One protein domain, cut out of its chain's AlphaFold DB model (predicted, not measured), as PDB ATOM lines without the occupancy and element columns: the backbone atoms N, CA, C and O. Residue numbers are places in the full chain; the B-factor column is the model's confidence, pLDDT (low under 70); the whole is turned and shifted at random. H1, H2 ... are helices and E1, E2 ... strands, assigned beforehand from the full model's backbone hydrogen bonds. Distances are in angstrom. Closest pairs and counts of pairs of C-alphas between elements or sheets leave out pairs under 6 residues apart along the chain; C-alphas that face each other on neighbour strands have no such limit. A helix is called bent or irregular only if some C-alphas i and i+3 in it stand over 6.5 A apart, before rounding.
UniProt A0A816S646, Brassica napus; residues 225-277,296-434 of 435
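AT A GLANCE: This is residues 225 to 277 and 296 to 434 of the 435 residues of a protein of Brassica napus (UniProt A0A816S646). Three short helices, H8, H9 and H10, stand side by side as a small bundle, H9 running opposite ways to the other two and their centres making a triangle, and further helices pack on them from two sides: the long hairpin of H1 and H2 on H10, making one end of the longest axis, and H5 and H7 on H8, with H5 crossing H8. Beyond H5 and H7 the other end of that axis is made of loops with the small helix H4 and the small strand E1, while H3 and H6 form a separate pair to one side. The printed part has 192 residues with ten named helices and one named strand, in the order H1, H2, H3, H4, E1, H5, H6, H7, H8, H9, H10, and its class is mostly helix. It is compact, with a radius of gyration of the C-alphas of 17.2 A, and its C-alphas span 49 by 37 by 36 A.

IN THESE COORDINATES: H1, residues 225 to 243, begins with C-alpha 225 at (42.060, 48.431, 20.906) and is 27.8 A long from first to last C-alpha. H2, residues 251 to 272, is the longest helix by residues and measures 31.4 A. After the cut come H3, residues 296 to 306, 15.0 A long, and H4, residues 318 to 323. E1 is residues 334 to 336, with C-alpha 334 at (43.423, 45.812, -27.408). H5 is residues 347 to 355 and H6 is residues 361 to 365. H7, residues 369 to 384, is 23.8 A long; it has a kink of 28 degrees near residue 378 and is irregular, but only just, with C-alphas 378 and 381 at 7.0 A. H8, residues 390 to 400, is 15.1 A long, and H9 is residues 405 to 413. H10, residues 424 to 432, ends with C-alpha 432 at (44.058, 44.984, 11.385).

HOW THE PARTS SIT: H8 and H10 are the hubs, touching four helices each. They touch each other, with the C-alphas of Ala 398 and Leu 427 closest at 6.6 A, and run the same way at a shallow tilt of 6 degrees. H9 forms a hairpin with H8, closest at the C-alphas of Tyr 397 and Ala 408, 5.1 A, and another with H10, closest at those of Lys 405 and Val 431, 6.6 A. H1 touches H10, opposite ways at a shallow tilt of 24 degrees, with the C-alphas of Ala 233 and Ser 425 at 5.0 A. H1 and H2 form a hairpin at 35.2 degrees, only just a steep tilt; H2 touches H1 with residues 261 to 271 alone, the closest C-alphas being those of Arg 227 and Ser 271, 6.4 A. H2 touches H10 with residues 263 to 267 alone, closest at the C-alphas of Leu 264 and Asn 426, 7.3 A. H5 touches H8, only just about perpendicular at 70.4 degrees, with the C-alphas of Gly 352 and Phe 395 at 5.6 A. H7 and H8 form a hairpin, closest at the C-alphas of Val 376 and Val 396, 6.3 A. H5 also touches H7, closest at the C-alphas of Lys 347 and Thr 379, 5.3 A. H3 touches H6, closest at the C-alphas of Ile 300 and Leu 365, 5.7 A. H4 touches no helix. E1 pairs with no named strand, but its residues 335 to 336 pair antiparallel with residues 329 to 330. Every O i to N i+4 pair is within hydrogen-bond range in H2, H3, H6, H9 and H10; the counts are 14 of 15 in H1, 1 of 2 in H4, 4 of 5 in H5, 8 of 12 in H7 and 5 of 7 in H8.

THE WHOLE: The two C-alphas farthest apart are those of Lys 275 and Glu 319, 51.2 A. Residues 278 to 295 are not printed, and C-alphas 277 and 296 are 20.7 A apart across this cut. The link from H3 to H4 is long, with 11 residues. The mean pLDDT of the printed part is 88.7, and it is under 70 in residues 242 to 247 and 271 to 277.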
ATOM      1  N   SER A 225      42.270  47.029  21.300       80.62
ATOM      2  CA  SER A 225      42.060  48.431  20.906       80.62
ATOM      3  C   SER A 225      41.642  48.577  19.438       80.62
ATOM      4  O   SER A 225      40.797  49.407  19.105       80.62
ATOM      5  N   SER A 226      42.185  47.739  18.549       84.19
ATOM      6  CA  SER A 226      41.775  47.689  17.142       84.19
ATOM      7  C   SER A 226      40.357  47.142  16.985       84.19
ATOM      8  O   SER A 226      39.601  47.613  16.138       84.19
ATOM      9  N   ARG A 227      39.973  46.160  17.810       83.06
ATOM     10  CA  ARG A 227      38.615  45.605  17.824       83.06
ATOM     11  C   ARG A 227      37.592  46.655  18.262       83.06
ATOM     12  O   ARG A 227      36.563  46.789  17.606       83.06
ATOM     13  N   GLU A 228      37.874  47.417  19.315       85.12
ATOM     14  CA  GLU A 228      36.998  48.506  19.773       85.12
ATOM     15  C   GLU A 228      36.795  49.577  18.694       85.12
ATOM     16  O   GLU A 228      35.665  50.003  18.439       85.12
ATOM     17  N   GLU A 229      37.870  49.967  18.005       90.25
ATOM     18  CA  GLU A 229      37.803  50.924  16.899       90.25
ATOM     19  C   GLU A 229      36.938  50.396  15.742       90.25
ATOM     20  O   GLU A 229      36.065  51.112  15.241       90.25
ATOM     21  N   ILE A 230      37.125  49.127  15.358       88.69
ATOM     22  CA  ILE A 230      36.324  48.472  14.313       88.69
ATOM     23  C   ILE A 230      34.848  48.417  14.711       88.69
ATOM     24  O   ILE A 230      34.000  48.744  13.886       88.69
ATOM     25  N   ILE A 231      34.527  48.053  15.957       85.31
ATOM     26  CA  ILE A 231      33.142  48.000  16.453       85.31
ATOM     27  C   ILE A 231      32.504  49.395  16.417       85.31
ATOM     28  O   ILE A 231      31.376  49.545  15.947       85.31
ATOM     29  N   SER A 232      33.229  50.429  16.852       88.75
ATOM     30  CA  SER A 232      32.751  51.816  16.811       88.75
ATOM     31  C   SER A 232      32.453  52.283  15.381       88.75
ATOM     32  O   SER A 232      31.396  52.866  15.120       88.75
ATOM     33  N   ALA A 233      33.341  51.980  14.429       91.69
ATOM     34  CA  ALA A 233      33.114  52.264  13.012       91.69
ATOM     35  C   ALA A 233      31.935  51.455  12.442       91.69
ATOM     36  O   ALA A 233      31.091  52.001  11.735       91.69
ATOM     37  N   LEU A 234      31.835  50.175  12.798       88.44
ATOM     38  CA  LEU A 234      30.790  49.266  12.338       88.44
ATOM     39  C   LEU A 234      29.394  49.732  12.763       88.44
ATOM     40  O   LEU A 234      28.477  49.713  11.945       88.44
ATOM     41  N   ILE A 235      29.225  50.190  14.007       85.75
ATOM     42  CA  ILE A 235      27.947  50.738  14.489       85.75
ATOM     43  C   ILE A 235      27.517  51.923  13.617       85.75
ATOM     44  O   ILE A 235      26.368  51.978  13.174       85.75
ATOM     45  N   LYS A 236      28.441  52.846  13.317       88.44
ATOM     46  CA  LYS A 236      28.167  54.002  12.447       88.44
ATOM     47  C   LYS A 236      27.782  53.564  11.034       88.44
ATOM     48  O   LYS A 236      26.800  54.065  10.493       88.44
ATOM     49  N   ASP A 237      28.504  52.601  10.467       88.69
ATOM     50  CA  ASP A 237      28.247  52.089   9.118       88.69
ATOM     51  C   ASP A 237      26.890  51.365   9.013       88.69
ATOM     52  O   ASP A 237      26.179  51.516   8.019       88.69
ATOM     53  N   VAL A 238      26.488  50.613  10.044       85.69
ATOM     54  CA  VAL A 238      25.177  49.941  10.100       85.69
ATOM     55  C   VAL A 238      24.039  50.954  10.216       85.69
ATOM     56  O   VAL A 238      23.030  50.815   9.525       85.69
ATOM     57  N   ILE A 239      24.198  51.998  11.034       83.31
ATOM     58  CA  ILE A 239      23.222  53.096  11.109       83.31
ATOM     59  C   ILE A 239      23.098  53.777   9.739       83.31
ATOM     60  O   ILE A 239      21.982  54.003   9.267       83.31
ATOM     61  N   ALA A 240      24.228  54.021   9.067       82.56
ATOM     62  CA  ALA A 240      24.268  54.662   7.756       82.56
ATOM     63  C   ALA A 240      23.526  53.870   6.659       82.56
ATOM     64  O   ALA A 240      22.957  54.480   5.751       82.56
ATOM     65  N   LEU A 241      23.481  52.530   6.744       79.38
ATOM     66  CA  LEU A 241      22.691  51.697   5.824       79.38
ATOM     67  C   LEU A 241      21.194  52.005   5.897       79.38
ATOM     68  O   LEU A 241      20.522  52.015   4.869       79.38
ATOM     69  N   ASN A 242      20.675  52.264   7.098       66.44
ATOM     70  CA  ASN A 242      19.258  52.558   7.300       66.44
ATOM     71  C   ASN A 242      18.890  53.977   6.829       66.44
ATOM     72  O   ASN A 242      17.753  54.233   6.447       66.44
ATOM     73  N   SER A 243      19.857  54.900   6.834       62.06
ATOM     74  CA  SER A 243      19.671  56.293   6.415       62.06
ATOM     75  C   SER A 243      20.037  56.579   4.951       62.06
ATOM     76  O   SER A 243      19.887  57.716   4.508       62.06
ATOM     77  N   SER A 244      20.546  55.599   4.195       61.88
ATOM     78  CA  SER A 244      20.905  55.808   2.784       61.88
ATOM     79  C   SER A 244      19.676  55.952   1.868       61.88
ATOM     80  O   SER A 244      18.685  55.244   2.035       61.88
ATOM     81  N   SER A 245      19.764  56.884   0.905       56.09
ATOM     82  CA  SER A 245      18.810  57.180  -0.184       56.09
ATOM     83  C   SER A 245      18.204  55.932  -0.855       56.09
ATOM     84  O   SER A 245      18.830  54.872  -0.814       56.09
ATOM     85  N   PRO A 246      17.024  56.035  -1.519       60.06
ATOM     86  CA  PRO A 246      16.350  54.893  -2.138       60.06
ATOM     87  C   PRO A 246      17.322  54.050  -2.958       60.06
ATOM     88  O   PRO A 246      18.017  54.558  -3.843       60.06
ATOM     89  N   VAL A 247      17.386  52.759  -2.627       65.12
ATOM     90  CA  VAL A 247      18.326  51.845  -3.266       65.12
ATOM     91  C   VAL A 247      18.021  51.822  -4.759       65.12
ATOM     92  O   VAL A 247      16.880  51.607  -5.169       65.12
ATOM     93  N   SER A 248      19.044  52.098  -5.563       71.38
ATOM     94  CA  SER A 248      18.937  52.173  -7.018       71.38
ATOM     95  C   SER A 248      18.217  50.949  -7.592       71.38
ATOM     96  O   SER A 248      18.498  49.816  -7.204       71.38
ATOM     97  N   CYS A 249      17.321  51.169  -8.556       76.88
ATOM     98  CA  CYS A 249      16.641  50.095  -9.286       76.88
ATOM     99  C   CYS A 249      17.576  49.334 -10.242       76.88
ATOM    100  O   CYS A 249      17.198  48.304 -10.802       76.88
ATOM    101  N   TRP A 250      18.806  49.820 -10.423       82.38
ATOM    102  CA  TRP A 250      19.833  49.154 -11.209       82.38
ATOM    103  C   TRP A 250      20.506  48.059 -10.383       82.38
ATOM    104  O   TRP A 250      21.108  48.327  -9.339       82.38
ATOM    105  N   SER A 251      20.471  46.826 -10.895       85.94
ATOM    106  CA  SER A 251      21.006  45.630 -10.225       85.94
ATOM    107  C   SER A 251      22.458  45.784  -9.765       85.94
ATOM    108  O   SER A 251      22.809  45.300  -8.692       85.94
ATOM    109  N   TYR A 252      23.287  46.499 -10.532       85.38
ATOM    110  CA  TYR A 252      24.682  46.777 -10.186       85.38
ATOM    111  C   TYR A 252      24.815  47.562  -8.871       85.38
ATOM    112  O   TYR A 252      25.469  47.107  -7.933       85.38
ATOM    113  N   HIS A 253      24.155  48.720  -8.774       82.50
ATOM    114  CA  HIS A 253      24.219  49.579  -7.590       82.50
ATOM    115  C   HIS A 253      23.526  48.928  -6.387       82.50
ATOM    116  O   HIS A 253      24.069  48.947  -5.284       82.50
ATOM    117  N   TYR A 254      22.384  48.272  -6.612       83.62
ATOM    118  CA  TYR A 254      21.690  47.492  -5.587       83.62
ATOM    119  C   TYR A 254      22.583  46.375  -5.013       83.62
ATOM    120  O   TYR A 254      22.719  46.224  -3.798       83.62
ATOM    121  N   GLY A 255      23.274  45.641  -5.890       84.94
ATOM    122  CA  GLY A 255      24.205  44.579  -5.515       84.94
ATOM    123  C   GLY A 255      25.396  45.075  -4.694       84.94
ATOM    124  O   GLY A 255      25.789  44.403  -3.737       84.94
ATOM    125  N   LYS A 256      25.944  46.264  -4.999       85.75
ATOM    126  CA  LYS A 256      27.014  46.881  -4.190       85.75
ATOM    127  C   LYS A 256      26.569  47.100  -2.742       85.75
ATOM    128  O   LYS A 256      27.295  46.708  -1.827       85.75
ATOM    129  N   VAL A 257      25.370  47.654  -2.540       83.94
ATOM    130  CA  VAL A 257      24.824  47.950  -1.205       83.94
ATOM    131  C   VAL A 257      24.562  46.667  -0.412       83.94
ATOM    132  O   VAL A 257      24.995  46.567   0.736       83.94
ATOM    133  N   ILE A 258      23.941  45.651  -1.026       85.06
ATOM    134  CA  ILE A 258      23.723  44.349  -0.371       85.06
ATOM    135  C   ILE A 258      25.049  43.686  -0.006       85.06
ATOM    136  O   ILE A 258      25.210  43.185   1.105       85.06
ATOM    137  N   SER A 259      26.018  43.690  -0.923       85.75
ATOM    138  CA  SER A 259      27.331  43.093  -0.681       85.75
ATOM    139  C   SER A 259      28.072  43.797   0.459       85.75
ATOM    140  O   SER A 259      28.739  43.137   1.257       85.75
ATOM    141  N   ARG A 260      27.927  45.125   0.576       86.31
ATOM    142  CA  ARG A 260      28.437  45.896   1.716       86.31
ATOM    143  C   ARG A 260      27.764  45.461   3.015       86.31
ATOM    144  O   ARG A 260      28.474  45.109   3.948       86.31
ATOM    145  N   ALA A 261      26.432  45.411   3.061       84.69
ATOM    146  CA  ALA A 261      25.693  44.980   4.251       84.69
ATOM    147  C   ALA A 261      26.069  43.554   4.695       84.69
ATOM    148  O   ALA A 261      26.311  43.318   5.876       84.69
ATOM    149  N   ALA A 262      26.210  42.624   3.746       86.19
ATOM    150  CA  ALA A 262      26.663  41.263   4.022       86.19
ATOM    151  C   ALA A 262      28.079  41.230   4.627       86.19
ATOM    152  O   ALA A 262      28.323  40.487   5.575       86.19
ATOM    153  N   ARG A 263      29.009  42.062   4.131       89.06
ATOM    154  CA  ARG A 263      30.347  42.198   4.734       89.06
ATOM    155  C   ARG A 263      30.294  42.766   6.147       89.06
ATOM    156  O   ARG A 263      30.989  42.241   7.008       89.06
ATOM    157  N   LEU A 264      29.474  43.790   6.399       85.44
ATOM    158  CA  LEU A 264      29.323  44.348   7.747       85.44
ATOM    159  C   LEU A 264      28.842  43.283   8.738       85.44
ATOM    160  O   LEU A 264      29.382  43.195   9.833       85.44
ATOM    161  N   ALA A 265      27.891  42.434   8.337       83.12
ATOM    162  CA  ALA A 265      27.424  41.327   9.169       83.12
ATOM    163  C   ALA A 265      28.544  40.319   9.492       83.12
ATOM    164  O   ALA A 265      28.679  39.907  10.641       83.12
ATOM    165  N   LEU A 266      29.389  39.975   8.511       83.31
ATOM    166  CA  LEU A 266      30.538  39.088   8.734       83.31
ATOM    167  C   LEU A 266      31.584  39.712   9.669       83.31
ATOM    168  O   LEU A 266      32.079  39.030  10.563       83.31
ATOM    169  N   ILE A 267      31.888  41.006   9.501       82.38
ATOM    170  CA  ILE A 267      32.809  41.738  10.387       82.38
ATOM    171  C   ILE A 267      32.235  41.813  11.806       82.38
ATOM    172  O   ILE A 267      32.983  41.648  12.769       82.38
ATOM    173  N   ALA A 268      30.924  42.038  11.947       79.50
ATOM    174  CA  ALA A 268      30.238  42.053  13.235       79.50
ATOM    175  C   ALA A 268      30.386  40.714  13.962       79.50
ATOM    176  O   ALA A 268      30.774  40.683  15.129       79.50
ATOM    177  N   GLU A 269      30.121  39.612  13.260       75.44
ATOM    178  CA  GLU A 269      30.221  38.268  13.827       75.44
ATOM    179  C   GLU A 269      31.677  37.926  14.188       75.44
ATOM    180  O   GLU A 269      31.924  37.480  15.301       75.44
ATOM    181  N   GLU A 270      32.667  38.240  13.345       75.69
ATOM    182  CA  GLU A 270      34.089  38.014  13.663       75.69
ATOM    183  C   GLU A 270      34.592  38.871  14.842       75.69
ATOM    184  O   GLU A 270      35.389  38.420  15.672       75.69
ATOM    185  N   SER A 271      34.123  40.117  14.937       69.88
ATOM    186  CA  SER A 271      34.527  41.050  15.995       69.88
ATOM    187  C   SER A 271      33.881  40.721  17.345       69.88
ATOM    188  O   SER A 271      34.381  41.175  18.375       69.88
ATOM    189  N   THR A 272      32.804  39.926  17.358       65.69
ATOM    190  CA  THR A 272      32.057  39.553  18.573       65.69
ATOM    191  C   THR A 272      32.182  38.076  18.969       65.69
ATOM    192  O   THR A 272      32.087  37.786  20.159       65.69
ATOM    193  N   ASP A 273      32.476  37.151  18.044       54.69
ATOM    194  CA  ASP A 273      32.580  35.707  18.312       54.69
ATOM    195  C   ASP A 273      33.763  35.043  17.561       54.69
ATOM    196  O   ASP A 273      33.883  35.082  16.337       54.69
ATOM    197  N   GLN A 274      34.660  34.382  18.305       50.22
ATOM    198  CA  GLN A 274      35.871  33.723  17.783       50.22
ATOM    199  C   GLN A 274      35.604  32.354  17.111       50.22
ATOM    200  O   GLN A 274      36.521  31.771  16.528       50.22
ATOM    201  N   LYS A 275      34.375  31.813  17.159       46.78
ATOM    202  CA  LYS A 275      34.026  30.450  16.681       46.78
ATOM    203  C   LYS A 275      33.541  30.358  15.221       46.78
ATOM    204  O   LYS A 275      32.867  29.409  14.830       46.78
ATOM    205  N   MET A 276      33.934  31.307  14.375       44.03
ATOM    206  CA  MET A 276      33.454  31.490  12.991       44.03
ATOM    207  C   MET A 276      33.801  30.374  11.975       44.03
ATOM    208  O   MET A 276      33.218  30.319  10.894       44.03
ATOM    209  N   HIS A 277      34.745  29.470  12.266       45.78
ATOM    210  CA  HIS A 277      35.262  28.540  11.243       45.78
ATOM    211  C   HIS A 277      34.259  27.468  10.768       45.78
ATOM    212  O   HIS A 277      34.501  26.853   9.732       45.78
ATOM    213  N   MET A 296      37.812  31.165  -9.653       84.69
ATOM    214  CA  MET A 296      38.522  32.194  -8.887       84.69
ATOM    215  C   MET A 296      40.046  32.089  -9.043       84.69
ATOM    216  O   MET A 296      40.725  33.094  -9.233       84.69
ATOM    217  N   SER A 297      40.600  30.874  -8.993       82.00
ATOM    218  CA  SER A 297      42.045  30.659  -9.146       82.00
ATOM    219  C   SER A 297      42.541  31.006 -10.553       82.00
ATOM    220  O   SER A 297      43.609  31.608 -10.694       82.00
ATOM    221  N   LEU A 298      41.783  30.628 -11.587       83.31
ATOM    222  CA  LEU A 298      42.088  30.959 -12.981       83.31
ATOM    223  C   LEU A 298      41.971  32.467 -13.228       83.31
ATOM    224  O   LEU A 298      42.871  33.044 -13.835       83.31
ATOM    225  N   GLU A 299      40.936  33.105 -12.685       90.06
ATOM    226  CA  GLU A 299      40.692  34.540 -12.822       90.06
ATOM    227  C   GLU A 299      41.798  35.350 -12.139       90.06
ATOM    228  O   GLU A 299      42.407  36.201 -12.772       90.06
ATOM    229  N   ILE A 300      42.174  35.017 -10.896       86.56
ATOM    230  CA  ILE A 300      43.300  35.665 -10.196       86.56
ATOM    231  C   ILE A 300      44.597  35.520 -10.996       86.56
ATOM    232  O   ILE A 300      45.395  36.458 -11.081       86.56
ATOM    233  N   HIS A 301      44.837  34.342 -11.575       86.88
ATOM    234  CA  HIS A 301      46.020  34.109 -12.395       86.88
ATOM    235  C   HIS A 301      46.013  34.976 -13.658       86.88
ATOM    236  O   HIS A 301      47.026  35.608 -13.970       86.88
ATOM    237  N   ALA A 302      44.872  35.043 -14.346       88.38
ATOM    238  CA  ALA A 302      44.671  35.890 -15.511       88.38
ATOM    239  C   ALA A 302      44.804  37.379 -15.156       88.38
ATOM    240  O   ALA A 302      45.510  38.094 -15.858       88.38
ATOM    241  N   SER A 303      44.238  37.842 -14.039       92.62
ATOM    242  CA  SER A 303      44.368  39.219 -13.546       92.62
ATOM    243  C   SER A 303      45.821  39.611 -13.289       92.62
ATOM    244  O   SER A 303      46.292  40.643 -13.771       92.62
ATOM    245  N   LYS A 304      46.588  38.749 -12.614       92.69
ATOM    246  CA  LYS A 304      48.021  38.981 -12.371       92.69
ATOM    247  C   LYS A 304      48.870  39.021 -13.644       92.69
ATOM    248  O   LYS A 304      49.931  39.635 -13.621       92.69
ATOM    249  N   MET A 305      48.453  38.343 -14.715       89.38
ATOM    250  CA  MET A 305      49.165  38.359 -16.001       89.38
ATOM    251  C   MET A 305      48.733  39.519 -16.902       89.38
ATOM    252  O   MET A 305      49.574  40.226 -17.449       89.38
ATOM    253  N   TRP A 306      47.425  39.691 -17.083       91.62
ATOM    254  CA  TRP A 306      46.849  40.501 -18.160       91.62
ATOM    255  C   TRP A 306      46.368  41.885 -17.723       91.62
ATOM    256  O   TRP A 306      46.113  42.731 -18.576       91.62
ATOM    257  N   TRP A 307      46.246  42.122 -16.416       95.00
ATOM    258  CA  TRP A 307      45.818  43.414 -15.879       95.00
ATOM    259  C   TRP A 307      46.941  44.138 -15.140       95.00
ATOM    260  O   TRP A 307      47.046  45.358 -15.239       95.00
ATOM    261  N   GLN A 308      47.806  43.401 -14.436       95.44
ATOM    262  CA  GLN A 308      48.945  43.961 -13.706       95.44
ATOM    263  C   GLN A 308      50.143  44.192 -14.638       95.44
ATOM    264  O   GLN A 308      50.689  43.256 -15.218       95.44
ATOM    265  N   VAL A 309      50.570  45.449 -14.761       95.62
ATOM    266  CA  VAL A 309      51.692  45.872 -15.610       95.62
ATOM    267  C   VAL A 309      52.912  46.093 -14.721       95.62
ATOM    268  O   VAL A 309      53.061  47.142 -14.093       95.62
ATOM    269  N   LYS A 310      53.775  45.080 -14.627       93.94
ATOM    270  CA  LYS A 310      54.982  45.128 -13.790       93.94
ATOM    271  C   LYS A 310      56.137  45.772 -14.549       93.94
ATOM    272  O   LYS A 310      56.315  45.514 -15.735       93.94
ATOM    273  N   GLU A 311      56.936  46.580 -13.856       92.50
ATOM    274  CA  GLU A 311      58.072  47.306 -14.457       92.50
ATOM    275  C   GLU A 311      59.125  46.390 -15.088       92.50
ATOM    276  O   GLU A 311      59.803  46.785 -16.032       92.50
ATOM    277  N   ASP A 312      59.282  45.187 -14.540       87.56
ATOM    278  CA  ASP A 312      60.306  44.209 -14.897       87.56
ATOM    279  C   ASP A 312      59.810  43.112 -15.850       87.56
ATOM    280  O   ASP A 312      60.576  42.206 -16.184       87.56
ATOM    281  N   ASP A 313      58.556  43.178 -16.309       81.62
ATOM    282  CA  ASP A 313      58.008  42.199 -17.247       81.62
ATOM    283  C   ASP A 313      58.242  42.599 -18.716       81.62
ATOM    284  O   ASP A 313      58.479  43.752 -19.071       81.62
ATOM    285  N   THR A 314      58.167  41.605 -19.595       84.25
ATOM    286  CA  THR A 314      58.318  41.723 -21.051       84.25
ATOM    287  C   THR A 314      57.023  41.416 -21.806       84.25
ATOM    288  O   THR A 314      57.023  41.420 -23.036       84.25
ATOM    289  N   ILE A 315      55.916  41.163 -21.090       85.50
ATOM    290  CA  ILE A 315      54.588  40.917 -21.680       85.50
ATOM    291  C   ILE A 315      54.096  42.127 -22.487       85.50
ATOM    292  O   ILE A 315      53.501  41.954 -23.551       85.50
ATOM    293  N   TYR A 316      54.336  43.343 -21.992       90.44
ATOM    294  CA  TYR A 316      53.824  44.577 -22.587       90.44
ATOM    295  C   TYR A 316      54.916  45.370 -23.316       90.44
ATOM    296  O   TYR A 316      56.087  45.309 -22.929       90.44
ATOM    297  N   PRO A 317      54.557  46.180 -24.334       91.19
ATOM    298  CA  PRO A 317      55.485  47.129 -24.942       91.19
ATOM    299  C   PRO A 317      56.153  48.026 -23.893       91.19
ATOM    300  O   PRO A 317      55.520  48.457 -22.923       91.19
ATOM    301  N   LYS A 318      57.440  48.337 -24.093       92.56
ATOM    302  CA  LYS A 318      58.244  49.089 -23.112       92.56
ATOM    303  C   LYS A 318      57.653  50.462 -22.791       92.56
ATOM    304  O   LYS A 318      57.614  50.854 -21.632       92.56
ATOM    305  N   GLU A 319      57.155  51.174 -23.797       93.31
ATOM    306  CA  GLU A 319      56.538  52.496 -23.620       93.31
ATOM    307  C   GLU A 319      55.206  52.459 -22.854       93.31
ATOM    308  O   GLU A 319      54.932  53.363 -22.067       93.31
ATOM    309  N   PHE A 320      54.411  51.397 -23.022       94.38
ATOM    310  CA  PHE A 320      53.179  51.192 -22.263       94.38
ATOM    311  C   PHE A 320      53.511  50.872 -20.801       94.38
ATOM    312  O   PHE A 320      52.946  51.467 -19.883       94.38
ATOM    313  N   THR A 321      54.495  49.997 -20.585       94.81
ATOM    314  CA  THR A 321      54.999  49.613 -19.253       94.81
ATOM    315  C   THR A 321      55.612  50.796 -18.504       94.81
ATOM    316  O   THR A 321      55.441  50.934 -17.293       94.81
ATOM    317  N   ALA A 322      56.288  51.701 -19.214       93.50
ATOM    318  CA  ALA A 322      56.881  52.890 -18.612       93.50
ATOM    319  C   ALA A 322      55.831  53.803 -17.955       93.50
ATOM    320  O   ALA A 322      56.101  54.369 -16.895       93.50
ATOM    321  N   LYS A 323      54.629  53.922 -18.544       94.56
ATOM    322  CA  LYS A 323      53.579  54.830 -18.053       94.56
ATOM    323  C   LYS A 323      52.494  54.174 -17.199       94.56
ATOM    324  O   LYS A 323      51.797  54.895 -16.486       94.56
ATOM    325  N   ASN A 324      52.342  52.850 -17.231       96.31
ATOM    326  CA  ASN A 324      51.196  52.169 -16.620       96.31
ATOM    327  C   ASN A 324      51.609  51.098 -15.607       96.31
ATOM    328  O   ASN A 324      52.594  50.389 -15.801       96.31
ATOM    329  N   ARG A 325      50.819  50.949 -14.536       97.00
ATOM    330  CA  ARG A 325      50.887  49.789 -13.622       97.00
ATOM    331  C   ARG A 325      49.662  48.881 -13.714       97.00
ATOM    332  O   ARG A 325      49.721  47.737 -13.274       97.00
ATOM    333  N   LEU A 326      48.585  49.360 -14.332       96.56
ATOM    334  CA  LEU A 326      47.360  48.606 -14.581       96.56
ATOM    335  C   LEU A 326      46.819  48.897 -15.982       96.56
ATOM    336  O   LEU A 326      46.883  50.036 -16.455       96.56
ATOM    337  N   VAL A 327      46.257  47.868 -16.613       95.81
ATOM    338  CA  VAL A 327      45.378  48.013 -17.782       95.81
ATOM    339  C   VAL A 327      44.020  48.537 -17.302       95.81
ATOM    340  O   VAL A 327      43.499  48.062 -16.297       95.81
ATOM    341  N   GLY A 328      43.462  49.531 -17.994       94.06
ATOM    342  CA  GLY A 328      42.145  50.095 -17.687       94.06
ATOM    343  C   GLY A 328      41.013  49.297 -18.333       94.06
ATOM    344  O   GLY A 328      40.125  48.810 -17.637       94.06
ATOM    345  N   VAL A 329      41.090  49.075 -19.650       95.25
ATOM    346  CA  VAL A 329      40.157  48.207 -20.389       95.25
ATOM    347  C   VAL A 329      40.928  47.153 -21.179       95.25
ATOM    348  O   VAL A 329      41.756  47.466 -22.040       95.25
ATOM    349  N   LEU A 330      40.641  45.886 -20.883       92.62
ATOM    350  CA  LEU A 330      41.227  44.726 -21.547       92.62
ATOM    351  C   LEU A 330      40.237  44.138 -22.560       92.62
ATOM    352  O   LEU A 330      39.184  43.627 -22.190       92.62
ATOM    353  N   TRP A 331      40.617  44.161 -23.833       91.31
ATOM    354  CA  TRP A 331      39.933  43.477 -24.927       91.31
ATOM    355  C   TRP A 331      40.729  42.250 -25.370       91.31
ATOM    356  O   TRP A 331      41.901  42.084 -25.024       91.31
ATOM    357  N   SER A 332      40.122  41.418 -26.218       88.06
ATOM    358  CA  SER A 332      40.818  40.304 -26.870       88.06
ATOM    359  C   SER A 332      42.029  40.780 -27.689       88.06
ATOM    360  O   SER A 332      43.081  40.145 -27.641       88.06
ATOM    361  N   THR A 333      41.905  41.928 -28.365       89.62
ATOM    362  CA  THR A 333      42.913  42.469 -29.294       89.62
ATOM    363  C   THR A 333      43.556  43.776 -28.845       89.62
ATOM    364  O   THR A 333      44.577  44.161 -29.407       89.62
ATOM    365  N   LYS A 334      43.000  44.470 -27.845       91.75
ATOM    366  CA  LYS A 334      43.423  45.812 -27.408       91.75
ATOM    367  C   LYS A 334      43.597  45.883 -25.900       91.75
ATOM    368  O   LYS A 334      42.785  45.357 -25.149       91.75
ATOM    369  N   ARG A 335      44.644  46.565 -25.448       94.31
ATOM    370  CA  ARG A 335      44.835  46.950 -24.044       94.31
ATOM    371  C   ARG A 335      44.830  48.463 -24.001       94.31
ATOM    372  O   ARG A 335      45.578  49.093 -24.746       94.31
ATOM    373  N   ASP A 336      43.966  49.024 -23.173       95.06
ATOM    374  CA  ASP A 336      43.737  50.460 -23.079       95.06
ATOM    375  C   ASP A 336      43.969  50.932 -21.643       95.06
ATOM    376  O   ASP A 336      43.590  50.250 -20.690       95.06
ATOM    377  N   SER A 337      44.622  52.079 -21.482       94.50
ATOM    378  CA  SER A 337      44.843  52.721 -20.186       94.50
ATOM    379  C   SER A 337      43.687  53.621 -19.745       94.50
ATOM    380  O   SER A 337      43.731  54.106 -18.623       94.50
ATOM    381  N   SER A 338      42.681  53.862 -20.585       93.25
ATOM    382  CA  SER A 338      41.485  54.635 -20.230       93.25
ATOM    383  C   SER A 338      40.484  53.835 -19.387       93.25
ATOM    384  O   SER A 338      40.633  52.630 -19.180       93.25
ATOM    385  N   LEU A 339      39.461  54.527 -18.882       92.50
ATOM    386  CA  LEU A 339      38.320  53.951 -18.177       92.50
ATOM    387  C   LEU A 339      37.049  54.164 -19.001       92.50
ATOM    388  O   LEU A 339      36.945  55.120 -19.764       92.50
ATOM    389  N   TRP A 340      36.033  53.332 -18.781       90.56
ATOM    390  CA  TRP A 340      34.722  53.522 -19.414       90.56
ATOM    391  C   TRP A 340      34.029  54.837 -19.030       90.56
ATOM    392  O   TRP A 340      33.188  55.325 -19.775       90.56
ATOM    393  N   PHE A 341      34.373  55.391 -17.868       90.31
ATOM    394  CA  PHE A 341      33.731  56.565 -17.272       90.31
ATOM    395  C   PHE A 341      34.709  57.713 -16.988       90.31
ATOM    396  O   PHE A 341      34.325  58.698 -16.363       90.31
ATOM    397  N   GLY A 342      35.982  57.584 -17.373       87.38
ATOM    398  CA  GLY A 342      37.011  58.513 -16.922       87.38
ATOM    399  C   GLY A 342      38.278  58.501 -17.763       87.38
ATOM    400  O   GLY A 342      38.518  57.609 -18.580       87.38
ATOM    401  N   ASP A 343      39.096  59.521 -17.534       88.88
ATOM    402  CA  ASP A 343      40.358  59.712 -18.237       88.88
ATOM    403  C   ASP A 343      41.442  58.737 -17.738       88.88
ATOM    404  O   ASP A 343      41.425  58.273 -16.594       88.88
ATOM    405  N   LYS A 344      42.434  58.450 -18.587       89.25
ATOM    406  CA  LYS A 344      43.607  57.643 -18.230       89.25
ATOM    407  C   LYS A 344      44.380  58.221 -17.036       89.25
ATOM    408  O   LYS A 344      44.981  57.456 -16.284       89.25
ATOM    409  N   GLU A 345      44.359  59.528 -16.791       92.69
ATOM    410  CA  GLU A 345      45.063  60.127 -15.649       92.69
ATOM    411  C   GLU A 345      44.422  59.802 -14.285       92.69
ATOM    412  O   GLU A 345      45.059  59.997 -13.251       92.69
ATOM    413  N   TRP A 346      43.207  59.237 -14.258       94.94
ATOM    414  CA  TRP A 346      42.499  58.831 -13.034       94.94
ATOM    415  C   TRP A 346      43.037  57.492 -12.506       94.94
ATOM    416  O   TRP A 346      42.367  56.454 -12.512       94.94
ATOM    417  N   LYS A 347      44.308  57.490 -12.096       96.75
ATOM    418  CA  LYS A 347      45.049  56.295 -11.656       96.75
ATOM    419  C   LYS A 347      44.447  55.664 -10.401       96.75
ATOM    420  O   LYS A 347      44.517  54.449 -10.236       96.75
ATOM    421  N   GLU A 348      43.848  56.470  -9.537       95.75
ATOM    422  CA  GLU A 348      43.105  56.049  -8.352       95.75
ATOM    423  C   GLU A 348      41.840  55.273  -8.714       95.75
ATOM    424  O   GLU A 348      41.585  54.226  -8.122       95.75
ATOM    425  N   CYS A 349      41.122  55.700  -9.755       95.75
ATOM    426  CA  CYS A 349      39.971  54.974 -10.281       95.75
ATOM    427  C   CYS A 349      40.407  53.681 -10.982       95.75
ATOM    428  O   CYS A 349      39.783  52.639 -10.791       95.75
ATOM    429  N   ARG A 350      41.523  53.707 -11.729       95.88
ATOM    430  CA  ARG A 350      42.108  52.498 -12.342       95.88
ATOM    431  C   ARG A 350      42.523  51.459 -11.313       95.88
ATOM    432  O   ARG A 350      42.250  50.277 -11.498       95.88
ATOM    433  N   LEU A 351      43.165  51.890 -10.230       97.06
ATOM    434  CA  LEU A 351      43.508  51.021  -9.109       97.06
ATOM    435  C   LEU A 351      42.247  50.505  -8.419       97.06
ATOM    436  O   LEU A 351      42.103  49.298  -8.235       97.06
ATOM    437  N   GLY A 352      41.322  51.406  -8.083       95.12
ATOM    438  CA  GLY A 352      40.094  51.072  -7.379       95.12
ATOM    439  C   GLY A 352      39.236  50.065  -8.137       95.12
ATOM    440  O   GLY A 352      38.799  49.096  -7.532       95.12
ATOM    441  N   GLN A 353      39.056  50.206  -9.456       93.50
ATOM    442  CA  GLN A 353      38.265  49.261 -10.257       93.50
ATOM    443  C   GLN A 353      38.816  47.827 -10.204       93.50
ATOM    444  O   GLN A 353      38.047  46.873 -10.250       93.50
ATOM    445  N   GLN A 354      40.136  47.669 -10.092       93.62
ATOM    446  CA  GLN A 354      40.779  46.354  -9.994       93.62
ATOM    447  C   GLN A 354      40.770  45.788  -8.567       93.62
ATOM    448  O   GLN A 354      41.118  44.623  -8.368       93.62
ATOM    449  N   LEU A 355      40.411  46.604  -7.572       94.06
ATOM    450  CA  LEU A 355      40.399  46.226  -6.161       94.06
ATOM    451  C   LEU A 355      38.988  46.113  -5.574       94.06
ATOM    452  O   LEU A 355      38.798  45.363  -4.619       94.06
ATOM    453  N   LEU A 356      38.015  46.851  -6.114       91.50
ATOM    454  CA  LEU A 356      36.649  46.876  -5.614       91.50
ATOM    455  C   LEU A 356      35.867  45.628  -6.067       91.50
ATOM    456  O   LEU A 356      35.952  45.239  -7.232       91.50
ATOM    457  N   PRO A 357      35.065  45.013  -5.181       92.38
ATOM    458  CA  PRO A 357      34.987  45.288  -3.747       92.38
ATOM    459  C   PRO A 357      36.227  44.780  -2.989       92.38
ATOM    460  O   PRO A 357      36.705  43.667  -3.225       92.38
ATOM    461  N   LEU A 358      36.694  45.565  -2.009       93.38
ATOM    462  CA  LEU A 358      37.785  45.154  -1.125       93.38
ATOM    463  C   LEU A 358      37.308  43.997  -0.243       93.38
ATOM    464  O   LEU A 358      36.440  44.167   0.616       93.38
ATOM    465  N   THR A 359      37.856  42.815  -0.493       90.25
ATOM    466  CA  THR A 359      37.422  41.550   0.104       90.25
ATOM    467  C   THR A 359      38.635  40.710   0.483       90.25
ATOM    468  O   THR A 359      39.740  40.979   0.016       90.25
ATOM    469  N   PRO A 360      38.476  39.652   1.292       87.00
ATOM    470  CA  PRO A 360      39.616  38.844   1.710       87.00
ATOM    471  C   PRO A 360      40.414  38.233   0.533       87.00
ATOM    472  O   PRO A 360      41.635  38.117   0.607       87.00
ATOM    473  N   VAL A 361      39.761  37.926  -0.599       88.62
ATOM    474  CA  VAL A 361      40.438  37.424  -1.813       88.62
ATOM    475  C   VAL A 361      41.346  38.471  -2.478       88.62
ATOM    476  O   VAL A 361      42.309  38.102  -3.155       88.62
ATOM    477  N   SER A 362      41.109  39.767  -2.243       92.50
ATOM    478  CA  SER A 362      41.957  40.853  -2.751       92.50
ATOM    479  C   SER A 362      43.409  40.713  -2.274       92.50
ATOM    480  O   SER A 362      44.327  41.085  -3.001       92.50
ATOM    481  N   GLU A 363      43.649  40.096  -1.112       90.12
ATOM    482  CA  GLU A 363      45.002  39.796  -0.619       90.12
ATOM    483  C   GLU A 363      45.728  38.802  -1.525       90.12
ATOM    484  O   GLU A 363      46.912  38.958  -1.826       90.12
ATOM    485  N   VAL A 364      45.010  37.792  -2.018       90.50
ATOM    486  CA  VAL A 364      45.571  36.814  -2.949       90.50
ATOM    487  C   VAL A 364      45.844  37.480  -4.294       90.50
ATOM    488  O   VAL A 364      46.885  37.214  -4.895       90.50
ATOM    489  N   LEU A 365      44.966  38.370  -4.764       92.62
ATOM    490  CA  LEU A 365      45.148  39.106  -6.019       92.62
ATOM    491  C   LEU A 365      46.359  40.057  -5.979       92.62
ATOM    492  O   LEU A 365      47.141  40.097  -6.932       92.62
ATOM    493  N   PHE A 366      46.565  40.749  -4.858       94.69
ATOM    494  CA  PHE A 366      47.657  41.705  -4.639       94.69
ATOM    495  C   PHE A 366      48.773  41.148  -3.740       94.69
ATOM    496  O   PHE A 366      49.468  41.885  -3.050       94.69
ATOM    497  N   SER A 367      49.002  39.832  -3.789       92.88
ATOM    498  CA  SER A 367      49.986  39.152  -2.932       92.88
ATOM    499  C   SER A 367      51.455  39.502  -3.232       92.88
ATOM    500  O   SER A 367      52.349  39.133  -2.476       92.88
ATOM    501  N   ASP A 368      51.737  40.117  -4.382       94.25
ATOM    502  CA  ASP A 368      53.085  40.523  -4.792       94.25
ATOM    503  C   ASP A 368      53.406  41.907  -4.215       94.25
ATOM    504  O   ASP A 368      53.099  42.936  -4.818       94.25
ATOM    505  N   VAL A 369      54.034  41.928  -3.037       95.12
ATOM    506  CA  VAL A 369      54.358  43.165  -2.304       95.12
ATOM    507  C   VAL A 369      55.241  44.113  -3.125       95.12
ATOM    508  O   VAL A 369      55.107  45.332  -3.009       95.12
ATOM    509  N   LYS A 370      56.124  43.587  -3.992       96.44
ATOM    510  CA  LYS A 370      56.962  44.418  -4.872       96.44
ATOM    511  C   LYS A 370      56.086  45.174  -5.868       96.44
ATOM    512  O   LYS A 370      56.227  46.390  -6.001       96.44
ATOM    513  N   PHE A 371      55.162  44.473  -6.524       97.06
ATOM    514  CA  PHE A 371      54.211  45.102  -7.437       97.06
ATOM    515  C   PHE A 371      53.272  46.077  -6.710       97.06
ATOM    516  O   PHE A 371      53.047  47.176  -7.207       97.06
ATOM    517  N   VAL A 372      52.784  45.737  -5.512       97.75
ATOM    518  CA  VAL A 372      51.937  46.640  -4.713       97.75
ATOM    519  C   VAL A 372      52.649  47.962  -4.418       97.75
ATOM    520  O   VAL A 372      52.069  49.023  -4.636       97.75
ATOM    521  N   LYS A 373      53.928  47.927  -4.021       97.69
ATOM    522  CA  LYS A 373      54.737  49.146  -3.830       97.69
ATOM    523  C   LYS A 373      54.863  49.970  -5.114       97.69
ATOM    524  O   LYS A 373      54.727  51.192  -5.067       97.69
ATOM    525  N   GLN A 374      55.101  49.323  -6.260       97.50
ATOM    526  CA  GLN A 374      55.153  50.004  -7.564       97.50
ATOM    527  C   GLN A 374      53.817  50.677  -7.899       97.50
ATOM    528  O   GLN A 374      53.795  51.830  -8.328       97.50
ATOM    529  N   LEU A 375      52.713  49.960  -7.688       98.12
ATOM    530  CA  LEU A 375      51.362  50.416  -7.979       98.12
ATOM    531  C   LEU A 375      50.963  51.605  -7.097       98.12
ATOM    532  O   LEU A 375      50.561  52.638  -7.627       98.12
ATOM    533  N   VAL A 376      51.138  51.506  -5.776       98.06
ATOM    534  CA  VAL A 376      50.820  52.601  -4.845       98.06
ATOM    535  C   VAL A 376      51.668  53.833  -5.162       98.06
ATOM    536  O   VAL A 376      51.118  54.918  -5.345       98.06
ATOM    537  N   LYS A 377      52.987  53.677  -5.347       97.88
ATOM    538  CA  LYS A 377      53.877  54.787  -5.730       97.88
ATOM    539  C   LYS A 377      53.436  55.472  -7.028       97.88
ATOM    540  O   LYS A 377      53.537  56.692  -7.140       97.88
ATOM    541  N   TRP A 378      52.963  54.703  -8.006       97.75
ATOM    542  CA  TRP A 378      52.471  55.225  -9.282       97.75
ATOM    543  C   TRP A 378      51.133  55.970  -9.154       97.75
ATOM    544  O   TRP A 378      50.918  56.950  -9.873       97.75
ATOM    545  N   THR A 379      50.263  55.546  -8.234       97.88
ATOM    546  CA  THR A 379      48.934  56.138  -8.023       97.88
ATOM    547  C   THR A 379      48.945  57.349  -7.088       97.88
ATOM    548  O   THR A 379      48.200  58.292  -7.336       97.88
ATOM    549  N   LEU A 380      49.790  57.378  -6.050       96.62
ATOM    550  CA  LEU A 380      49.803  58.436  -5.025       96.62
ATOM    551  C   LEU A 380      49.805  59.878  -5.577       96.62
ATOM    552  O   LEU A 380      49.045  60.696  -5.057       96.62
ATOM    553  N   PRO A 381      50.581  60.231  -6.626       96.50
ATOM    554  CA  PRO A 381      50.544  61.582  -7.186       96.50
ATOM    555  C   PRO A 381      49.168  61.989  -7.729       96.50
ATOM    556  O   PRO A 381      48.827  63.167  -7.670       96.50
ATOM    557  N   ALA A 382      48.370  61.033  -8.222       95.44
ATOM    558  CA  ALA A 382      47.042  61.308  -8.763       95.44
ATOM    559  C   ALA A 382      46.044  61.732  -7.676       95.44
ATOM    560  O   ALA A 382      45.112  62.469  -7.972       95.44
ATOM    561  N   LEU A 383      46.284  61.372  -6.408       95.56
ATOM    562  CA  LEU A 383      45.415  61.751  -5.287       95.56
ATOM    563  C   LEU A 383      45.427  63.252  -4.971       95.56
ATOM    564  O   LEU A 383      44.541  63.726  -4.269       95.56
ATOM    565  N   LYS A 384      46.424  63.992  -5.475       94.12
ATOM    566  CA  LYS A 384      46.531  65.452  -5.320       94.12
ATOM    567  C   LYS A 384      45.709  66.229  -6.348       94.12
ATOM    568  O   LYS A 384      45.680  67.451  -6.291       94.12
ATOM    569  N   ARG A 385      45.116  65.539  -7.323       94.06
ATOM    570  CA  ARG A 385      44.305  66.157  -8.369       94.06
ATOM    571  C   ARG A 385      42.992  66.675  -7.780       94.06
ATOM    572  O   ARG A 385      42.359  65.994  -6.974       94.06
ATOM    573  N   ASP A 386      42.554  67.837  -8.252       90.44
ATOM    574  CA  ASP A 386      41.266  68.399  -7.859       90.44
ATOM    575  C   ASP A 386      40.111  67.453  -8.229       90.44
ATOM    576  O   ASP A 386      40.082  66.845  -9.308       90.44
ATOM    577  N   GLY A 387      39.160  67.307  -7.303       87.38
ATOM    578  CA  GLY A 387      37.972  66.467  -7.473       87.38
ATOM    579  C   GLY A 387      38.165  64.972  -7.192       87.38
ATOM    580  O   GLY A 387      37.258  64.189  -7.469       87.38
ATOM    581  N   VAL A 388      39.313  64.539  -6.654       91.62
ATOM    582  CA  VAL A 388      39.488  63.141  -6.219       91.62
ATOM    583  C   VAL A 388      38.682  62.870  -4.947       91.62
ATOM    584  O   VAL A 388      39.001  63.387  -3.874       91.62
ATOM    585  N   GLN A 389      37.671  62.010  -5.070       90.75
ATOM    586  CA  GLN A 389      36.815  61.593  -3.958       90.75
ATOM    587  C   GLN A 389      37.554  60.661  -2.991       90.75
ATOM    588  O   GLN A 389      38.333  59.792  -3.402       90.75
ATOM    589  N   ASP A 390      37.248  60.792  -1.702       89.38
ATOM    590  CA  ASP A 390      37.829  59.977  -0.628       89.38
ATOM    591  C   ASP A 390      37.543  58.477  -0.798       89.38
ATOM    592  O   ASP A 390      38.408  57.644  -0.506       89.38
ATOM    593  N   GLY A 391      36.404  58.130  -1.410       89.44
ATOM    594  CA  GLY A 391      36.047  56.747  -1.720       89.44
ATOM    595  C   GLY A 391      37.094  55.999  -2.549       89.44
ATOM    596  O   GLY A 391      37.328  54.814  -2.309       89.44
ATOM    597  N   TRP A 392      37.796  56.689  -3.454       94.81
ATOM    598  CA  TRP A 392      38.885  56.098  -4.239       94.81
ATOM    599  C   TRP A 392      40.210  56.053  -3.475       94.81
ATOM    600  O   TRP A 392      40.976  55.099  -3.627       94.81
ATOM    601  N   LYS A 393      40.475  57.049  -2.616       96.38
ATOM    602  CA  LYS A 393      41.691  57.113  -1.786       96.38
ATOM    603  C   LYS A 393      41.788  55.911  -0.846       96.38
ATOM    604  O   LYS A 393      42.865  55.329  -0.715       96.38
ATOM    605  N   GLY A 394      40.660  55.477  -0.274       95.81
ATOM    606  CA  GLY A 394      40.600  54.316   0.621       95.81
ATOM    607  C   GLY A 394      41.181  53.030   0.020       95.81
ATOM    608  O   GLY A 394      41.877  52.295   0.713       95.81
ATOM    609  N   PHE A 395      40.988  52.783  -1.280       97.31
ATOM    610  CA  PHE A 395      41.565  51.620  -1.966       97.31
ATOM    611  C   PHE A 395      43.089  51.708  -2.110       97.31
ATOM    612  O   PHE A 395      43.785  50.698  -1.990       97.31
ATOM    613  N   VAL A 396      43.621  52.912  -2.332       97.56
ATOM    614  CA  VAL A 396      45.071  53.138  -2.404       97.56
ATOM    615  C   VAL A 396      45.709  52.903  -1.038       97.56
ATOM    616  O   VAL A 396      46.700  52.179  -0.948       97.56
ATOM    617  N   TYR A 397      45.110  53.440   0.028       97.44
ATOM    618  CA  TYR A 397      45.608  53.260   1.395       97.44
ATOM    619  C   TYR A 397      45.457  51.812   1.882       97.44
ATOM    620  O   TYR A 397      46.345  51.292   2.558       97.44
ATOM    621  N   ALA A 398      44.402  51.102   1.467       96.50
ATOM    622  CA  ALA A 398      44.269  49.670   1.726       96.50
ATOM    623  C   ALA A 398      45.449  48.872   1.146       96.50
ATOM    624  O   ALA A 398      45.988  47.997   1.823       96.50
ATOM    625  N   LEU A 399      45.904  49.186  -0.073       97.25
ATOM    626  CA  LEU A 399      47.093  48.548  -0.648       97.25
ATOM    627  C   LEU A 399      48.403  49.030  -0.013       97.25
ATOM    628  O   LEU A 399      49.322  48.231   0.139       97.25
ATOM    629  N   GLU A 400      48.495  50.295   0.396       97.19
ATOM    630  CA  GLU A 400      49.647  50.807   1.151       97.19
ATOM    631  C   GLU A 400      49.849  50.033   2.465       97.19
ATOM    632  O   GLU A 400      50.972  49.638   2.782       97.19
ATOM    633  N   SER A 401      48.755  49.681   3.153       95.62
ATOM    634  CA  SER A 401      48.798  48.911   4.406       95.62
ATOM    635  C   SER A 401      49.439  47.522   4.282       95.62
ATOM    636  O   SER A 401      49.852  46.942   5.284       95.62
ATOM    637  N   VAL A 402      49.580  46.991   3.058       93.88
ATOM    638  CA  VAL A 402      50.268  45.715   2.799       93.88
ATOM    639  C   VAL A 402      51.753  45.792   3.168       93.88
ATOM    640  O   VAL A 402      52.352  44.771   3.503       93.88
ATOM    641  N   TYR A 403      52.365  46.979   3.106       94.38
ATOM    642  CA  TYR A 403      53.776  47.173   3.447       94.38
ATOM    643  C   TYR A 403      54.041  48.281   4.470       94.38
ATOM    644  O   TYR A 403      55.129  48.292   5.041       94.38
ATOM    645  N   ASP A 404      53.094  49.192   4.691       95.12
ATOM    646  CA  ASP A 404      53.187  50.266   5.680       95.12
ATOM    647  C   ASP A 404      51.825  50.488   6.351       95.12
ATOM    648  O   ASP A 404      51.002  51.303   5.930       95.12
ATOM    649  N   LYS A 405      51.556  49.692   7.391       93.12
ATOM    650  CA  LYS A 405      50.278  49.724   8.114       93.12
ATOM    651  C   LYS A 405      50.052  51.041   8.846       93.12
ATOM    652  O   LYS A 405      48.919  51.507   8.901       93.12
ATOM    653  N   TYR A 406      51.102  51.610   9.435       93.00
ATOM    654  CA  TYR A 406      50.978  52.766  10.317       93.00
ATOM    655  C   TYR A 406      50.560  54.011   9.533       93.00
ATOM    656  O   TYR A 406      49.546  54.630   9.862       93.00
ATOM    657  N   GLU A 407      51.272  54.314   8.446       95.06
ATOM    658  CA  GLU A 407      50.941  55.441   7.570       95.06
ATOM    659  C   GLU A 407      49.570  55.258   6.911       95.06
ATOM    660  O   GLU A 407      48.760  56.186   6.864       95.06
ATOM    661  N   ALA A 408      49.264  54.041   6.449       95.81
ATOM    662  CA  ALA A 408      47.969  53.744   5.850       95.81
ATOM    663  C   ALA A 408      46.805  53.960   6.831       95.81
ATOM    664  O   ALA A 408      45.792  54.547   6.452       95.81
ATOM    665  N   LEU A 409      46.942  53.534   8.094       95.56
ATOM    666  CA  LEU A 409      45.908  53.717   9.122       95.56
ATOM    667  C   LEU A 409      45.624  55.189   9.403       95.56
ATOM    668  O   LEU A 409      44.460  55.576   9.493       95.56
ATOM    669  N   GLN A 410      46.665  56.017   9.518       96.19
ATOM    670  CA  GLN A 410      46.485  57.455   9.719       96.19
ATOM    671  C   GLN A 410      45.693  58.082   8.569       96.19
ATOM    672  O   GLN A 410      44.738  58.824   8.802       96.19
ATOM    673  N   LYS A 411      46.035  57.724   7.327       96.81
ATOM    674  CA  LYS A 411      45.342  58.223   6.134       96.81
ATOM    675  C   LYS A 411      43.901  57.721   6.044       96.81
ATOM    676  O   LYS A 411      43.026  58.497   5.681       96.81
ATOM    677  N   ILE A 412      43.641  56.459   6.398       97.12
ATOM    678  CA  ILE A 412      42.292  55.865   6.411       97.12
ATOM    679  C   ILE A 412      41.388  56.561   7.433       97.12
ATOM    680  O   ILE A 412      40.244  56.870   7.114       97.12
ATOM    681  N   ARG A 413      41.898  56.854   8.634       96.00
ATOM    682  CA  ARG A 413      41.148  57.573   9.679       96.00
ATOM    683  C   ARG A 413      40.794  59.007   9.283       96.00
ATOM    684  O   ARG A 413      39.822  59.551   9.795       96.00
ATOM    685  N   GLY A 414      41.578  59.606   8.387       95.25
ATOM    686  CA  GLY A 414      41.329  60.936   7.839       95.25
ATOM    687  C   GLY A 414      40.341  60.985   6.669       95.25
ATOM    688  O   GLY A 414      40.130  62.067   6.135       95.25
ATOM    689  N   LEU A 415      39.771  59.853   6.233       95.62
ATOM    690  CA  LEU A 415      38.783  59.829   5.149       95.62
ATOM    691  C   LEU A 415      37.399  60.252   5.647       95.62
ATOM    692  O   LEU A 415      36.943  59.801   6.699       95.62
ATOM    693  N   HIS A 416      36.707  61.062   4.849       92.56
ATOM    694  CA  HIS A 416      35.355  61.535   5.148       92.56
ATOM    695  C   HIS A 416      34.263  60.771   4.388       92.56
ATOM    696  O   HIS A 416      33.136  60.678   4.872       92.56
ATOM    697  N   GLU A 417      34.591  60.196   3.228       91.69
ATOM    698  CA  GLU A 417      33.649  59.458   2.379       91.69
ATOM    699  C   GLU A 417      34.247  58.140   1.864       91.69
ATOM    700  O   GLU A 417      35.464  57.984   1.738       91.69
ATOM    701  N   PHE A 418      33.375  57.188   1.526       92.00
ATOM    702  CA  PHE A 418      33.740  55.850   1.052       92.00
ATOM    703  C   PHE A 418      32.960  55.498  -0.217       92.00
ATOM    704  O   PHE A 418      31.855  55.993  -0.422       92.00
ATOM    705  N   ASP A 419      33.513  54.620  -1.063       91.25
ATOM    706  CA  ASP A 419      32.759  54.033  -2.181       91.25
ATOM    707  C   ASP A 419      31.465  53.366  -1.674       91.25
ATOM    708  O   ASP A 419      31.463  52.776  -0.596       91.25
ATOM    709  N   ASP A 420      30.390  53.378  -2.468       85.38
ATOM    710  CA  ASP A 420      29.083  52.807  -2.085       85.38
ATOM    711  C   ASP A 420      29.142  51.325  -1.676       85.38
ATOM    712  O   ASP A 420      28.280  50.822  -0.953       85.38
ATOM    713  N   GLY A 421      30.151  50.596  -2.161       87.75
ATOM    714  CA  GLY A 421      30.428  49.213  -1.801       87.75
ATOM    715  C   GLY A 421      31.420  49.056  -0.646       87.75
ATOM    716  O   GLY A 421      31.720  47.926  -0.277       87.75
ATOM    717  N   ASN A 422      31.957  50.123  -0.067       93.12
ATOM    718  CA  ASN A 422      32.970  50.076   0.984       93.12
ATOM    719  C   ASN A 422      32.542  50.867   2.231       93.12
ATOM    720  O   ASN A 422      31.484  51.500   2.254       93.12
ATOM    721  N   SER A 423      33.338  50.771   3.293       93.75
ATOM    722  CA  SER A 423      33.086  51.444   4.567       93.75
ATOM    723  C   SER A 423      34.373  51.624   5.375       93.75
ATOM    724  O   SER A 423      35.387  50.972   5.093       93.75
ATOM    725  N   LEU A 424      34.325  52.476   6.404       95.75
ATOM    726  CA  LEU A 424      35.445  52.654   7.328       95.75
ATOM    727  C   LEU A 424      35.744  51.354   8.080       95.75
ATOM    728  O   LEU A 424      36.897  50.932   8.134       95.75
ATOM    729  N   SER A 425      34.713  50.684   8.606       92.81
ATOM    730  CA  SER A 425      34.876  49.407   9.315       92.81
ATOM    731  C   SER A 425      35.553  48.340   8.456       92.81
ATOM    732  O   SER A 425      36.420  47.626   8.956       92.81
ATOM    733  N   ASN A 426      35.236  48.263   7.158       94.62
ATOM    734  CA  ASN A 426      35.870  47.310   6.246       94.62
ATOM    735  C   ASN A 426      37.348  47.643   5.993       94.62
ATOM    736  O   ASN A 426      38.172  46.735   5.919       94.62
ATOM    737  N   LEU A 427      37.706  48.927   5.888       95.75
ATOM    738  CA  LEU A 427      39.105  49.349   5.749       95.75
ATOM    739  C   LEU A 427      39.910  49.077   7.023       95.75
ATOM    740  O   LEU A 427      41.001  48.522   6.941       95.75
ATOM    741  N   LEU A 428      39.366  49.407   8.195       94.62
ATOM    742  CA  LEU A 428      40.014  49.122   9.476       94.62
ATOM    743  C   LEU A 428      40.185  47.613   9.682       94.62
ATOM    744  O   LEU A 428      41.289  47.153   9.973       94.62
ATOM    745  N   TRP A 429      39.129  46.830   9.439       92.25
ATOM    746  CA  TRP A 429      39.204  45.369   9.456       92.25
ATOM    747  C   TRP A 429      40.257  44.856   8.472       92.25
ATOM    748  O   TRP A 429      41.057  43.986   8.819       92.25
ATOM    749  N   TRP A 430      40.325  45.423   7.261       92.81
ATOM    750  CA  TRP A 430      41.328  45.041   6.276       92.81
ATOM    751  C   TRP A 430      42.754  45.236   6.808       92.81
ATOM    752  O   TRP A 430      43.580  44.330   6.678       92.81
ATOM    753  N   VAL A 431      43.056  46.374   7.431       92.94
ATOM    754  CA  VAL A 431      44.411  46.632   7.930       92.94
ATOM    755  C   VAL A 431      44.743  45.771   9.154       92.94
ATOM    756  O   VAL A 431      45.824  45.182   9.215       92.94
ATOM    757  N   HIS A 432      43.814  45.652  10.103       90.12
ATOM    758  CA  HIS A 432      44.058  44.984  11.385       90.12
ATOM    759  C   HIS A 432      43.998  43.450  11.334       90.12
ATOM    760  O   HIS A 432      44.528  42.788  12.219       90.12
ATOM    761  N   SER A 433      43.392  42.858  10.304       83.25
ATOM    762  CA  SER A 433      43.301  41.392  10.159       83.25
ATOM    763  C   SER A 433      44.578  40.726   9.612       83.25
ATOM    764  O   SER A 433      44.616  39.504   9.449       83.25
ATOM    765  N   ARG A 434      45.624  41.503   9.293       73.88
ATOM    766  CA  ARG A 434      46.782  41.061   8.487       73.88
ATOM    767  C   ARG A 434      48.121  41.069   9.225       73.88
ATOM    768  O   ARG A 434      49.148  41.384   8.624       73.88
TER     769      ARG A 434